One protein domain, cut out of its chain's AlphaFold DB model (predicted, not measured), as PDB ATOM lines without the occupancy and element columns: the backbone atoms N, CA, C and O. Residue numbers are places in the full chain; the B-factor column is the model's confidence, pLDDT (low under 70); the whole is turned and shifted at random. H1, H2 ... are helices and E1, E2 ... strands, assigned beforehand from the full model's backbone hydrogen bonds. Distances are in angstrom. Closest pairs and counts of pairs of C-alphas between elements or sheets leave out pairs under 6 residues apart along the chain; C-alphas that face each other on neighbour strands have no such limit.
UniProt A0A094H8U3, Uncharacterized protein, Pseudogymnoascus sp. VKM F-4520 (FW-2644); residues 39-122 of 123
ATOM      1  N   LEU A  39     211.028 314.573 283.453       88.06
ATOM      2  CA  LEU A  39     211.785 313.699 282.560       88.06
ATOM      3  C   LEU A  39     211.598 314.184 281.115       88.06
ATOM      4  O   LEU A  39     210.515 314.685 280.799       88.06
ATOM      5  N   PRO A  40     212.599 314.007 280.233       87.88
ATOM      6  CA  PRO A  40     212.487 314.421 278.836       87.88
ATOM      7  C   PRO A  40     211.201 313.932 278.157       87.88
ATOM      8  O   PRO A  40     210.538 314.711 277.479       87.88
ATOM      9  N   ASP A  41     210.791 312.691 278.432       90.88
ATOM     10  CA  ASP A  41     209.599 312.061 277.845       90.88
ATOM     11  C   ASP A  41     208.275 312.755 278.208       90.88
ATOM     12  O   ASP A  41     207.285 312.615 277.493       90.88
ATOM     13  N   VAL A  42     208.235 313.499 279.317       93.56
ATOM     14  CA  VAL A  42     207.034 314.210 279.795       93.56
ATOM     15  C   VAL A  42     207.190 315.729 279.761       93.56
ATOM     16  O   VAL A  42     206.293 316.454 280.187       93.56
ATOM     17  N   ASP A  43     208.318 316.230 279.261       92.75
ATOM     18  CA  ASP A  43     208.591 317.654 279.140       92.75
ATOM     19  C   ASP A  43     208.232 318.144 277.722       92.75
ATOM     20  O   ASP A  43     208.898 317.777 276.747       92.75
ATOM     21  N   PRO A  44     207.215 319.022 277.570       94.06
ATOM     22  CA  PRO A  44     206.775 319.524 276.267       94.06
ATOM     23  C   PRO A  44     207.874 320.212 275.450       94.06
ATOM     24  O   PRO A  44     207.745 320.347 274.231       94.06
ATOM     25  N   PHE A  45     208.967 320.644 276.088       94.06
ATOM     26  CA  PHE A  45     210.116 321.204 275.389       94.06
ATOM     27  C   PHE A  45     210.749 320.223 274.393       94.06
ATOM     28  O   PHE A  45     211.252 320.679 273.365       94.06
ATOM     29  N   TYR A  46     210.681 318.910 274.633       94.06
ATOM     30  CA  TYR A  46     211.252 317.885 273.749       94.06
ATOM     31  C   TYR A  46     210.282 317.412 272.651       94.06
ATOM     32  O   TYR A  46     210.706 316.777 271.692       94.06
ATOM     33  N   ALA A  47     208.993 317.759 272.727       94.12
ATOM     34  CA  ALA A  47     207.979 317.255 271.797       94.12
ATOM     35  C   ALA A  47     208.081 317.887 270.395       94.12
ATOM     36  O   ALA A  47     207.882 319.094 270.243       94.12
ATOM     37  N   ALA A  48     208.340 317.096 269.353       91.81
ATOM     38  CA  ALA A  48     208.440 317.596 267.980       91.81
ATOM     39  C   ALA A  48     207.219 318.464 267.573       91.81
ATOM     40  O   ALA A  48     206.076 318.053 267.783       91.81
ATOM     41  N   PRO A  49     207.424 319.673 267.011       92.69
ATOM     42  CA  PRO A  49     206.320 320.526 266.580       92.69
ATOM     43  C   PRO A  49     205.680 320.006 265.284       92.69
ATOM     44  O   PRO A  49     206.356 319.429 264.437       92.69
ATOM     45  N   ALA A  50     204.397 320.306 265.069       90.56
ATOM     46  CA  ALA A  50     203.665 319.888 263.865       90.56
ATOM     47  C   ALA A  50     204.297 320.375 262.540       90.56
ATOM     48  O   ALA A  50     204.134 319.736 261.506       90.56
ATOM     49  N   GLY A  51     205.042 321.486 262.562       90.44
ATOM     50  CA  GLY A  51     205.721 322.062 261.393       90.44
ATOM     51  C   GLY A  51     207.142 321.545 261.136       90.44
ATOM     52  O   GLY A  51     207.867 322.166 260.359       90.44
ATOM     53  N   LEU A  52     207.572 320.456 261.785       94.06
ATOM     54  CA  LEU A  52     208.955 319.968 261.708       94.06
ATOM     55  C   LEU A  52     209.423 319.701 260.267       94.06
ATOM     56  O   LEU A  52     210.544 320.053 259.909       94.06
ATOM     57  N   SER A  53     208.557 319.133 259.424       94.38
ATOM     58  CA  SER A  53     208.881 318.814 258.028       94.38
ATOM     59  C   SER A  53     209.084 320.046 257.144       94.38
ATOM     60  O   SER A  53     209.772 319.957 256.131       94.38
ATOM     61  N   SER A  54     208.497 321.188 257.510       95.56
ATOM     62  CA  SER A  54     208.644 322.452 256.778       95.56
ATOM     63  C   SER A  54     209.872 323.254 257.220       95.56
ATOM     64  O   SER A  54     210.314 324.134 256.483       95.56
ATOM     65  N   ALA A  55     210.425 322.955 258.398       95.50
ATOM     66  CA  ALA A  55     211.647 323.570 258.901       95.50
ATOM     67  C   ALA A  55     212.895 322.978 258.217       95.50
ATOM     68  O   ALA A  55     212.961 321.789 257.878       95.50
ATOM     69  N   LYS A  56     213.908 323.817 258.017       96.25
ATOM     70  CA  LYS A  56     215.176 323.458 257.376       96.25
ATOM     71  C   LYS A  56     216.158 322.859 258.392       96.25
ATOM     72  O   LYS A  56     216.079 323.191 259.575       96.25
ATOM     73  N   PRO A  57     217.093 321.984 257.963       96.00
ATOM     74  CA  PRO A  57     218.214 321.555 258.804       96.00
ATOM     75  C   PRO A  57     218.907 322.763 259.451       96.00
ATOM     76  O   PRO A  57     219.302 323.691 258.750       96.00
ATOM     77  N   GLY A  58     219.037 322.746 260.778       94.12
ATOM     78  CA  GLY A  58     219.645 323.814 261.574       94.12
ATOM     79  C   GLY A  58     218.672 324.861 262.130       94.12
ATOM     80  O   GLY A  58     219.076 325.631 262.999       94.12
ATOM     81  N   ASP A  59     217.405 324.884 261.698       96.06
ATOM     82  CA  ASP A  59     216.425 325.840 262.225       96.06
ATOM     83  C   ASP A  59     216.211 325.633 263.730       96.06
ATOM     84  O   ASP A  59     215.986 324.511 264.199       96.06
ATOM     85  N   ILE A  60     216.240 326.730 264.490       95.62
ATOM     86  CA  ILE A  60     215.888 326.724 265.912       95.62
ATOM     87  C   ILE A  60     214.368 326.634 266.025       95.62
ATOM     88  O   ILE A  60     213.644 327.527 265.596       95.62
ATOM     89  N   LEU A  61     213.893 325.558 266.645       95.69
ATOM     90  CA  LEU A  61     212.474 325.293 266.858       95.69
ATOM     91  C   LEU A  61     211.989 325.927 268.161       95.69
ATOM     92  O   LEU A  61     210.910 326.512 268.204       95.69
ATOM     93  N   ARG A  62     212.783 325.798 269.233       95.69
ATOM     94  CA  ARG A  62     212.515 326.371 270.561       95.69
ATOM     95  C   ARG A  62     213.820 326.624 271.309       95.69
ATOM     96  O   ARG A  62     214.809 325.924 271.103       95.69
ATOM     97  N   SER A  63     213.798 327.570 272.240       95.81
ATOM     98  CA  SER A  63     214.883 327.778 273.196       95.81
ATOM     99  C   SER A  63     214.334 328.091 274.585       95.81
ATOM    100  O   SER A  63     213.244 328.647 274.728       95.81
ATOM    101  N   ARG A  64     215.077 327.700 275.619       94.94
ATOM    102  CA  ARG A  64     214.804 328.081 277.010       94.94
ATOM    103  C   ARG A  64     216.102 328.154 277.812       94.94
ATOM    104  O   ARG A  64     217.055 327.461 277.451       94.94
ATOM    105  N   PRO A  65     216.165 328.938 278.899       93.62
ATOM    106  CA  PRO A  65     217.244 328.810 279.873       93.62
ATOM    107  C   PRO A  65     217.332 327.374 280.392       93.62
ATOM    108  O   PRO A  65     216.312 326.685 280.502       93.62
ATOM    109  N   VAL A  66     218.538 326.907 280.715       89.25
ATOM    110  CA  VAL A  66     218.677 325.610 281.386       89.25
ATOM    111  C   VAL A  66     217.920 325.639 282.720       89.25
ATOM    112  O   VAL A  66     218.017 326.623 283.454       89.25
ATOM    113  N   PRO A  67     217.160 324.584 283.058       84.88
ATOM    114  CA  PRO A  67     216.360 324.579 284.279       84.88
ATOM    115  C   PRO A  67     217.219 324.540 285.556       84.88
ATOM    116  O   PRO A  67     216.721 324.883 286.624       84.88
ATOM    117  N   TYR A  68     218.502 324.159 285.452       80.06
ATOM    118  CA  TYR A  68     219.452 324.111 286.568       80.06
ATOM    119  C   TYR A  68     220.842 324.593 286.151       80.06
ATOM    120  O   TYR A  68     221.218 324.433 284.984       80.06
ATOM    121  N   PRO A  69     221.640 325.118 287.100       76.00
ATOM    122  CA  PRO A  69     223.045 325.416 286.866       76.00
ATOM    123  C   PRO A  69     223.799 324.179 286.371       76.00
ATOM    124  O   PRO A  69     223.692 323.096 286.948       76.00
ATOM    125  N   ILE A  70     224.600 324.347 285.321       78.62
ATOM    126  CA  ILE A  70     225.479 323.283 284.835       78.62
ATOM    127  C   ILE A  70     226.603 323.094 285.855       78.62
ATOM    128  O   ILE A  70     227.351 324.032 286.132       78.62
ATOM    129  N   ALA A  71     226.725 321.891 286.415       72.75
ATOM    130  CA  ALA A  71     227.765 321.544 287.376       72.75
ATOM    131  C   ALA A  71     228.689 320.459 286.818       72.75
ATOM    132  O   ALA A  71     228.234 319.417 286.348       72.75
ATOM    133  N   ALA A  72     229.998 320.684 286.903       64.44
ATOM    134  CA  ALA A  72     230.995 319.660 286.643       64.44
ATOM    135  C   ALA A  72     230.951 318.628 287.776       64.44
ATOM    136  O   ALA A  72     230.998 318.988 288.955       64.44
ATOM    137  N   PHE A  73     230.827 317.349 287.409       59.53
ATOM    138  CA  PHE A  73     230.790 316.210 288.338       59.53
ATOM    139  C   PHE A  73     229.751 316.332 289.465       59.53
ATOM    140  O   PHE A  73     229.906 315.709 290.510       59.53
ATOM    141  N   ASN A  74     228.697 317.134 289.267       62.22
ATOM    142  CA  ASN A  74     227.688 317.441 290.282       62.22
ATOM    143  C   ASN A  74     228.252 318.061 291.586       62.22
ATOM    144  O   ASN A  74     227.583 318.044 292.616       62.22
ATOM    145  N   THR A  75     229.480 318.593 291.555       59.34
ATOM    146  CA  THR A  75     230.188 319.126 292.735       59.34
ATOM    147  C   THR A  75     230.603 320.583 292.581       59.34
ATOM    148  O   THR A  75     230.673 321.297 293.577       59.34
ATOM    149  N   ALA A  76     230.845 321.052 291.353       69.38
ATOM    150  CA  ALA A  76     231.274 322.421 291.093       69.38
ATOM    151  C   ALA A  76     230.436 323.054 289.982       69.38
ATOM    152  O   ALA A  76     230.490 322.620 288.831       69.38
ATOM    153  N   VAL A  77     229.672 324.100 290.306       74.50
ATOM    154  CA  VAL A  77     228.938 324.869 289.295       74.50
ATOM    155  C   VAL A  77     229.936 325.507 288.329       74.50
ATOM    156  O   VAL A  77     230.860 326.212 288.738       74.50
ATOM    157  N   VAL A  78     229.740 325.264 287.036       78.81
ATOM    158  CA  VAL A  78     230.560 325.854 285.981       78.81
ATOM    159  C   VAL A  78     230.270 327.353 285.933       78.81
ATOM    160  O   VAL A  78     229.114 327.776 285.893       78.81
ATOM    161  N   ASN A  79     231.324 328.171 285.941       83.94
ATOM    162  CA  ASN A  79     231.201 329.627 285.935       83.94
ATOM    163  C   ASN A  79     230.832 330.157 284.537       83.94
ATOM    164  O   ASN A  79     231.689 330.614 283.775       83.94
ATOM    165  N   LEU A  80     229.551 330.054 284.193       84.56
ATOM    166  CA  LEU A  80     228.969 330.523 282.938       84.56
ATOM    167  C   LEU A  80     228.187 331.815 283.164       84.56
ATOM    168  O   LEU A  80     227.571 331.993 284.211       84.56
ATOM    169  N   LYS A  81     228.191 332.690 282.155       88.44
ATOM    170  CA  LYS A  81     227.317 333.863 282.109       88.44
ATOM    171  C   LYS A  81     225.862 333.429 281.965       88.44
ATOM    172  O   LYS A  81     225.017 333.931 282.687       88.44
ATOM    173  N   ASP A  82     225.610 332.504 281.041       88.94
ATOM    174  CA  ASP A  82     224.290 331.954 280.745       88.94
ATOM    175  C   ASP A  82     224.417 330.544 280.154       88.94
ATOM    176  O   ASP A  82     225.468 330.157 279.632       88.94
ATOM    177  N   ALA A  83     223.325 329.784 280.190       89.94
ATOM    178  CA  ALA A  83     223.200 328.530 279.462       89.94
ATOM    179  C   ALA A  83     221.763 328.327 278.971       89.94
ATOM    180  O   ALA A  83     220.798 328.590 279.692       89.94
ATOM    181  N   TYR A  84     221.626 327.831 277.745       92.62
ATOM    182  CA  TYR A  84     220.341 327.633 277.081       92.62
ATOM    183  C   TYR A  84     220.217 326.214 276.551       92.62
ATOM    184  O   TYR A  84     221.165 325.668 275.995       92.62
ATOM    185  N   GLN A  85     219.025 325.643 276.659       94.38
ATOM    186  CA  GLN A  85     218.629 324.485 275.874       94.38
ATOM    187  C   GLN A  85     218.029 324.975 274.559       94.38
ATOM    188  O   GLN A  85     217.173 325.864 274.555       94.38
ATOM    189  N   ILE A  86     218.472 324.397 273.450       96.00
ATOM    190  CA  ILE A  86     218.019 324.726 272.103       96.00
ATOM    191  C   ILE A  86     217.503 323.445 271.469       96.00
ATOM    192  O   ILE A  86     218.251 322.480 271.334       96.00
ATOM    193  N   LEU A  87     216.232 323.446 271.084       96.00
ATOM    194  CA  LEU A  87     215.664 322.418 270.229       96.00
ATOM    195  C   LEU A  87     215.788 322.889 268.783       96.00
ATOM    196  O   LEU A  87     215.324 323.982 268.454       96.00
ATOM    197  N   TYR A  88     216.394 322.077 267.930       95.88
ATOM    198  CA  TYR A  88     216.650 322.416 266.537       95.88
ATOM    199  C   TYR A  88     216.262 321.269 265.607       95.88
ATOM    200  O   TYR A  88     216.160 320.110 266.012       95.88
ATOM    201  N   ARG A  89     216.019 321.610 264.345       97.25
ATOM    202  CA  ARG A  89     215.671 320.659 263.293       97.25
ATOM    203  C   ARG A  89     216.951 320.007 262.754       97.25
ATOM    204  O   ARG A  89     217.850 320.698 262.286       97.25
ATOM    205  N   THR A  90     217.007 318.680 262.749       96.12
ATOM    206  CA  THR A  90     218.070 317.860 262.145       96.12
ATOM    207  C   THR A  90     217.487 316.825 261.172       96.12
ATOM    208  O   THR A  90     216.300 316.876 260.841       96.12
ATOM    209  N   THR A  91     218.326 315.950 260.628       96.12
ATOM    210  CA  THR A  91     217.926 314.818 259.788       96.12
ATOM    211  C   THR A  91     218.457 313.531 260.417       96.12
ATOM    212  O   THR A  91     219.626 313.502 260.807       96.12
ATOM    213  N   ASP A  92     217.626 312.495 260.501       94.44
ATOM    214  CA  ASP A  92     218.027 311.177 261.005       94.44
ATOM    215  C   ASP A  92     218.847 310.373 259.969       94.44
ATOM    216  O   ASP A  92     219.105 310.820 258.845       94.44
ATOM    217  N   SER A  93     219.243 309.145 260.322       95.81
ATOM    218  CA  SER A  93     219.980 308.238 259.425       95.81
ATOM    219  C   SER A  93     219.214 307.829 258.162       95.81
ATOM    220  O   SER A  93     219.808 307.324 257.212       95.81
ATOM    221  N   ASN A  94     217.899 308.028 258.145       96.75
ATOM    222  CA  ASN A  94     216.984 307.638 257.081       96.75
ATOM    223  C   ASN A  94     216.575 308.836 256.208       96.75
ATOM    224  O   ASN A  94     215.719 308.698 255.329       96.75
ATOM    225  N   GLY A  95     217.174 310.009 256.430       94.69
ATOM    226  CA  GLY A  95     216.872 311.221 255.679       94.69
ATOM    227  C   GLY A  95     215.594 311.935 256.130       94.69
ATOM    228  O   GLY A  95     215.161 312.865 255.447       94.69
ATOM    229  N   GLN A  96     214.978 311.532 257.245       96.50
ATOM    230  CA  GLN A  96     213.724 312.109 257.725       96.50
ATOM    231  C   GLN A  96     213.960 313.299 258.667       96.50
ATOM    232  O   GLN A  96     214.975 313.346 259.366       96.50
ATOM    233  N   PRO A  97     213.045 314.290 258.700       96.38
ATOM    234  CA  PRO A  97     213.125 315.395 259.649       96.38
ATOM    235  C   PRO A  97     213.015 314.907 261.098       96.38
ATOM    236  O   PRO A  97     212.040 314.256 261.465       96.38
ATOM    237  N   GLU A  98     213.970 315.308 261.933       96.12
ATOM    238  CA  GLU A  98     214.013 314.987 263.363       96.12
ATOM    239  C   GLU A  98     214.239 316.269 264.182       96.12
ATOM    240  O   GLU A  98     214.844 317.230 263.704       96.12
ATOM    241  N   ALA A  99     213.729 316.316 265.413       95.56
ATOM    242  CA  ALA A  99     214.026 317.387 266.361       95.56
ATOM    243  C   ALA A  99     215.060 316.892 267.379       95.56
ATOM    244  O   ALA A  99     214.835 315.886 268.042       95.56
ATOM    245  N   ALA A 100     216.159 317.624 267.536       93.94
ATOM    246  CA  ALA A 100     217.221 317.306 268.485       93.94
ATOM    247  C   ALA A 100     217.446 318.466 269.459       93.94
ATOM    248  O   ALA A 100     217.156 319.623 269.151       93.94
ATOM    249  N   MET A 101     217.964 318.161 270.649       94.50
ATOM    250  CA  MET A 101     218.276 319.151 271.677       94.50
ATOM    251  C   MET A 101     219.788 319.286 271.849       94.50
ATOM    252  O   MET A 101     220.510 318.295 271.911       94.50
ATOM    253  N   THR A 102     220.253 320.524 271.972       92.31
ATOM    254  CA  THR A 102     221.620 320.841 272.381       92.31
ATOM    255  C   THR A 102     221.630 321.885 273.492       92.31
ATOM    256  O   THR A 102     220.641 322.587 273.720       92.31
ATOM    257  N   THR A 103     222.756 321.997 274.195       91.31
ATOM    258  CA  THR A 103     222.960 323.016 275.228       91.31
ATOM    259  C   THR A 103     224.001 324.029 274.766       91.31
ATOM    260  O   THR A 103     225.155 323.678 274.533       91.31
ATOM    261  N   LEU A 104     223.608 325.299 274.671       90.38
ATOM    262  CA  LEU A 104     224.506 326.419 274.412       90.38
ATOM    263  C   LEU A 104     225.033 326.967 275.738       90.38
ATOM    264  O   LEU A 104     224.254 327.443 276.564       90.38
ATOM    265  N   LEU A 105     226.351 326.932 275.926       89.81
ATOM    266  CA  LEU A 105     227.025 327.471 277.107       89.81
ATOM    267  C   LEU A 105     227.679 328.808 276.761       89.81
ATOM    268  O   LEU A 105     228.487 328.886 275.836       89.81
ATOM    269  N   ILE A 106     227.352 329.856 277.513       88.81
ATOM    270  CA  ILE A 106     227.869 331.206 277.288       88.81
ATOM    271  C   ILE A 106     228.857 331.533 278.413       88.81
ATOM    272  O   ILE A 106     228.436 331.759 279.549       88.81
ATOM    273  N   PRO A 107     230.175 331.564 278.150       88.38
ATOM    274  CA  PRO A 107     231.151 331.951 279.160       88.38
ATOM    275  C   PRO A 107     231.122 333.469 279.396       88.38
ATOM    276  O   PRO A 107     230.805 334.247 278.497       88.38
ATOM    277  N   TYR A 108     231.538 333.918 280.584       85.06
ATOM    278  CA  TYR A 108     231.743 335.352 280.859       85.06
ATOM    279  C   TYR A 108     232.789 335.994 279.944       85.06
ATOM    280  O   TYR A 108     232.713 337.186 279.649       85.06
ATOM    281  N   LYS A 109     233.761 335.201 279.486       84.50
ATOM    282  CA  LYS A 109     234.804 335.628 278.559       84.50
ATOM    283  C   LYS A 109     234.783 334.727 277.333       84.50
ATOM    284  O   LYS A 109     235.035 333.531 277.438       84.50
ATOM    285  N   LEU A 110     234.497 335.310 276.171       69.81
ATOM    286  CA  LEU A 110     234.582 334.613 274.893       69.81
ATOM    287  C   LEU A 110     236.066 334.375 274.569       69.81
ATOM    288  O   LEU A 110     236.816 335.333 274.379       69.81
ATOM    289  N   LEU A 111     236.518 333.119 274.521       67.00
ATOM    290  CA  LEU A 111     237.801 332.794 273.896       67.00
ATOM    291  C   LEU A 111     237.554 332.511 272.414       67.00
ATOM    292  O   LEU A 111     236.877 331.546 272.070       67.00
ATOM    293  N   LEU A 112     238.143 333.340 271.548       56.97
ATOM    294  CA  LEU A 112     238.045 333.249 270.084       56.97
ATOM    295  C   LEU A 112     238.388 331.842 269.544       56.97
ATOM    296  O   LEU A 112     237.832 331.398 268.546       56.97
ATOM    297  N   LEU A 113     239.261 331.120 270.252       54.88
ATOM    298  CA  LEU A 113     239.696 329.755 269.937       54.88
ATOM    299  C   LEU A 113     238.564 328.712 269.980       54.88
ATOM    300  O   LEU A 113     238.596 327.758 269.208       54.88
ATOM    301  N   LEU A 114     237.549 328.887 270.835       54.28
ATOM    302  CA  LEU A 114     236.465 327.907 270.978       54.28
ATOM    303  C   LEU A 114     235.505 327.931 269.776       54.28
ATOM    304  O   LEU A 114     234.986 326.894 269.375       54.28
ATOM    305  N   LEU A 115     235.324 329.103 269.155       50.50
ATOM    306  CA  LEU A 115     234.507 329.255 267.945       50.50
ATOM    307  C   LEU A 115     235.161 328.606 266.717       50.50
ATOM    308  O   LEU A 115     234.461 328.028 265.892       50.50
ATOM    309  N   LEU A 116     236.494 328.646 266.620       41.00
ATOM    310  CA  LEU A 116     237.230 328.019 265.517       41.00
ATOM    311  C   LEU A 116     237.191 326.483 265.591       41.00
ATOM    312  O   LEU A 116     237.069 325.832 264.558       41.00
ATOM    313  N   TYR A 117     237.231 325.896 266.794       39.09
ATOM    314  CA  TYR A 117     237.158 324.438 266.969       39.09
ATOM    315  C   TYR A 117     235.792 323.867 266.561       39.09
ATOM    316  O   TYR A 117     235.725 322.847 265.875       39.09
ATOM    317  N   LEU A 118     234.701 324.562 266.907       43.41
ATOM    318  CA  LEU A 118     233.349 324.156 266.511       43.41
ATOM    319  C   LEU A 118     233.132 324.248 264.991       43.41
ATOM    320  O   LEU A 118     232.412 323.420 264.443       43.41
ATOM    321  N   PHE A 119     233.798 325.183 264.302       48.28
ATOM    322  CA  PHE A 119     233.757 325.278 262.836       48.28
ATOM    323  C   PHE A 119     234.664 324.253 262.136       48.28
ATOM    324  O   PHE A 119     234.346 323.802 261.042       48.28
ATOM    325  N   SER A 120     235.780 323.860 262.757       38.59
ATOM    326  CA  SER A 120     236.752 322.939 262.150       38.59
ATOM    327  C   SER A 120     236.344 321.463 262.212       38.59
ATOM    328  O   SER A 120     236.905 320.669 261.464       38.59
ATOM    329  N   SER A 121     235.422 321.076 263.099       45.88
ATOM    330  CA  SER A 121     234.981 319.672 263.243       45.88
ATOM    331  C   SER A 121     233.810 319.272 262.332       45.88
ATOM    332  O   SER A 121     233.363 318.131 262.383       45.88
ATOM    333  N   GLY A 122     233.316 320.195 261.503       46.41
ATOM    334  CA  GLY A 122     232.284 319.937 260.498       46.41
ATOM    335  C   GLY A 122     232.858 320.023 259.087       46.41
ATOM    336  O   GLY A 122     232.676 321.041 258.422       46.41
TER     337      GLY A 122
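AT A GLANCE: This is residues 39 to 122 of the 123 residues of an uncharacterized protein of Pseudogymnoascus sp. VKM F-4520 (FW-2644) (UniProt A0A094H8U3). A long unnamed lead-in, residues 39 to 59, runs into a twisted ribbon of three strands, in which long E2 and E3 lie side by side and shorter E1 lines part of E2; beyond the end of E3, residues 110 to 122, with the small helix H1, fold back and stick out free of the sheet. The printed part has 84 residues, with three named strands and one named helix in the order E1 E2 E3 H1; the sheet's order is E1 - E2 - E3, all antiparallel. The class is mixed, helices and strands, with under half of the residues in named elements. The whole is loose, with a radius of gyration of the C-alphas of 15.1 A, and spans 38 by 34 by 18 A, only just flat.

IN THESE COORDINATES: E1 is residues 60 to 65, 14.2 A long, from C-alpha 60 at (215.888, 326.724, 265.912). E2 is residues 80 to 91, 30.1 A, and E3 is residues 97 to 107, 31.3 A. H1 is residues 112 to 120, 13.1 A, with C-alpha 120 at (236.752, 322.939, 262.150).

HOW THE PARTS SIT: E1, E2 and E3 form a meander, each strand the antiparallel neighbour of the one before. The hairpin E1 and E2 stands at 156 degrees, with N 85 and O 64 2.8 A apart, within hydrogen-bond range. The hairpin E2 and E3 stands at 163 degrees, with N 88 and O 100 at 2.8 A, also within range. H1 is not on the sheet; 4 of its 5 O i to N i+4 pairs are within range.

THE WHOLE: The C-alphas farthest apart, of Ser 54 and Thr 75, are 42.0 A apart. The printed part has no cut. The link E1 to E2 is long, 14 residues. Residues 72 to 76 and 110 to 122 have pLDDT under 70.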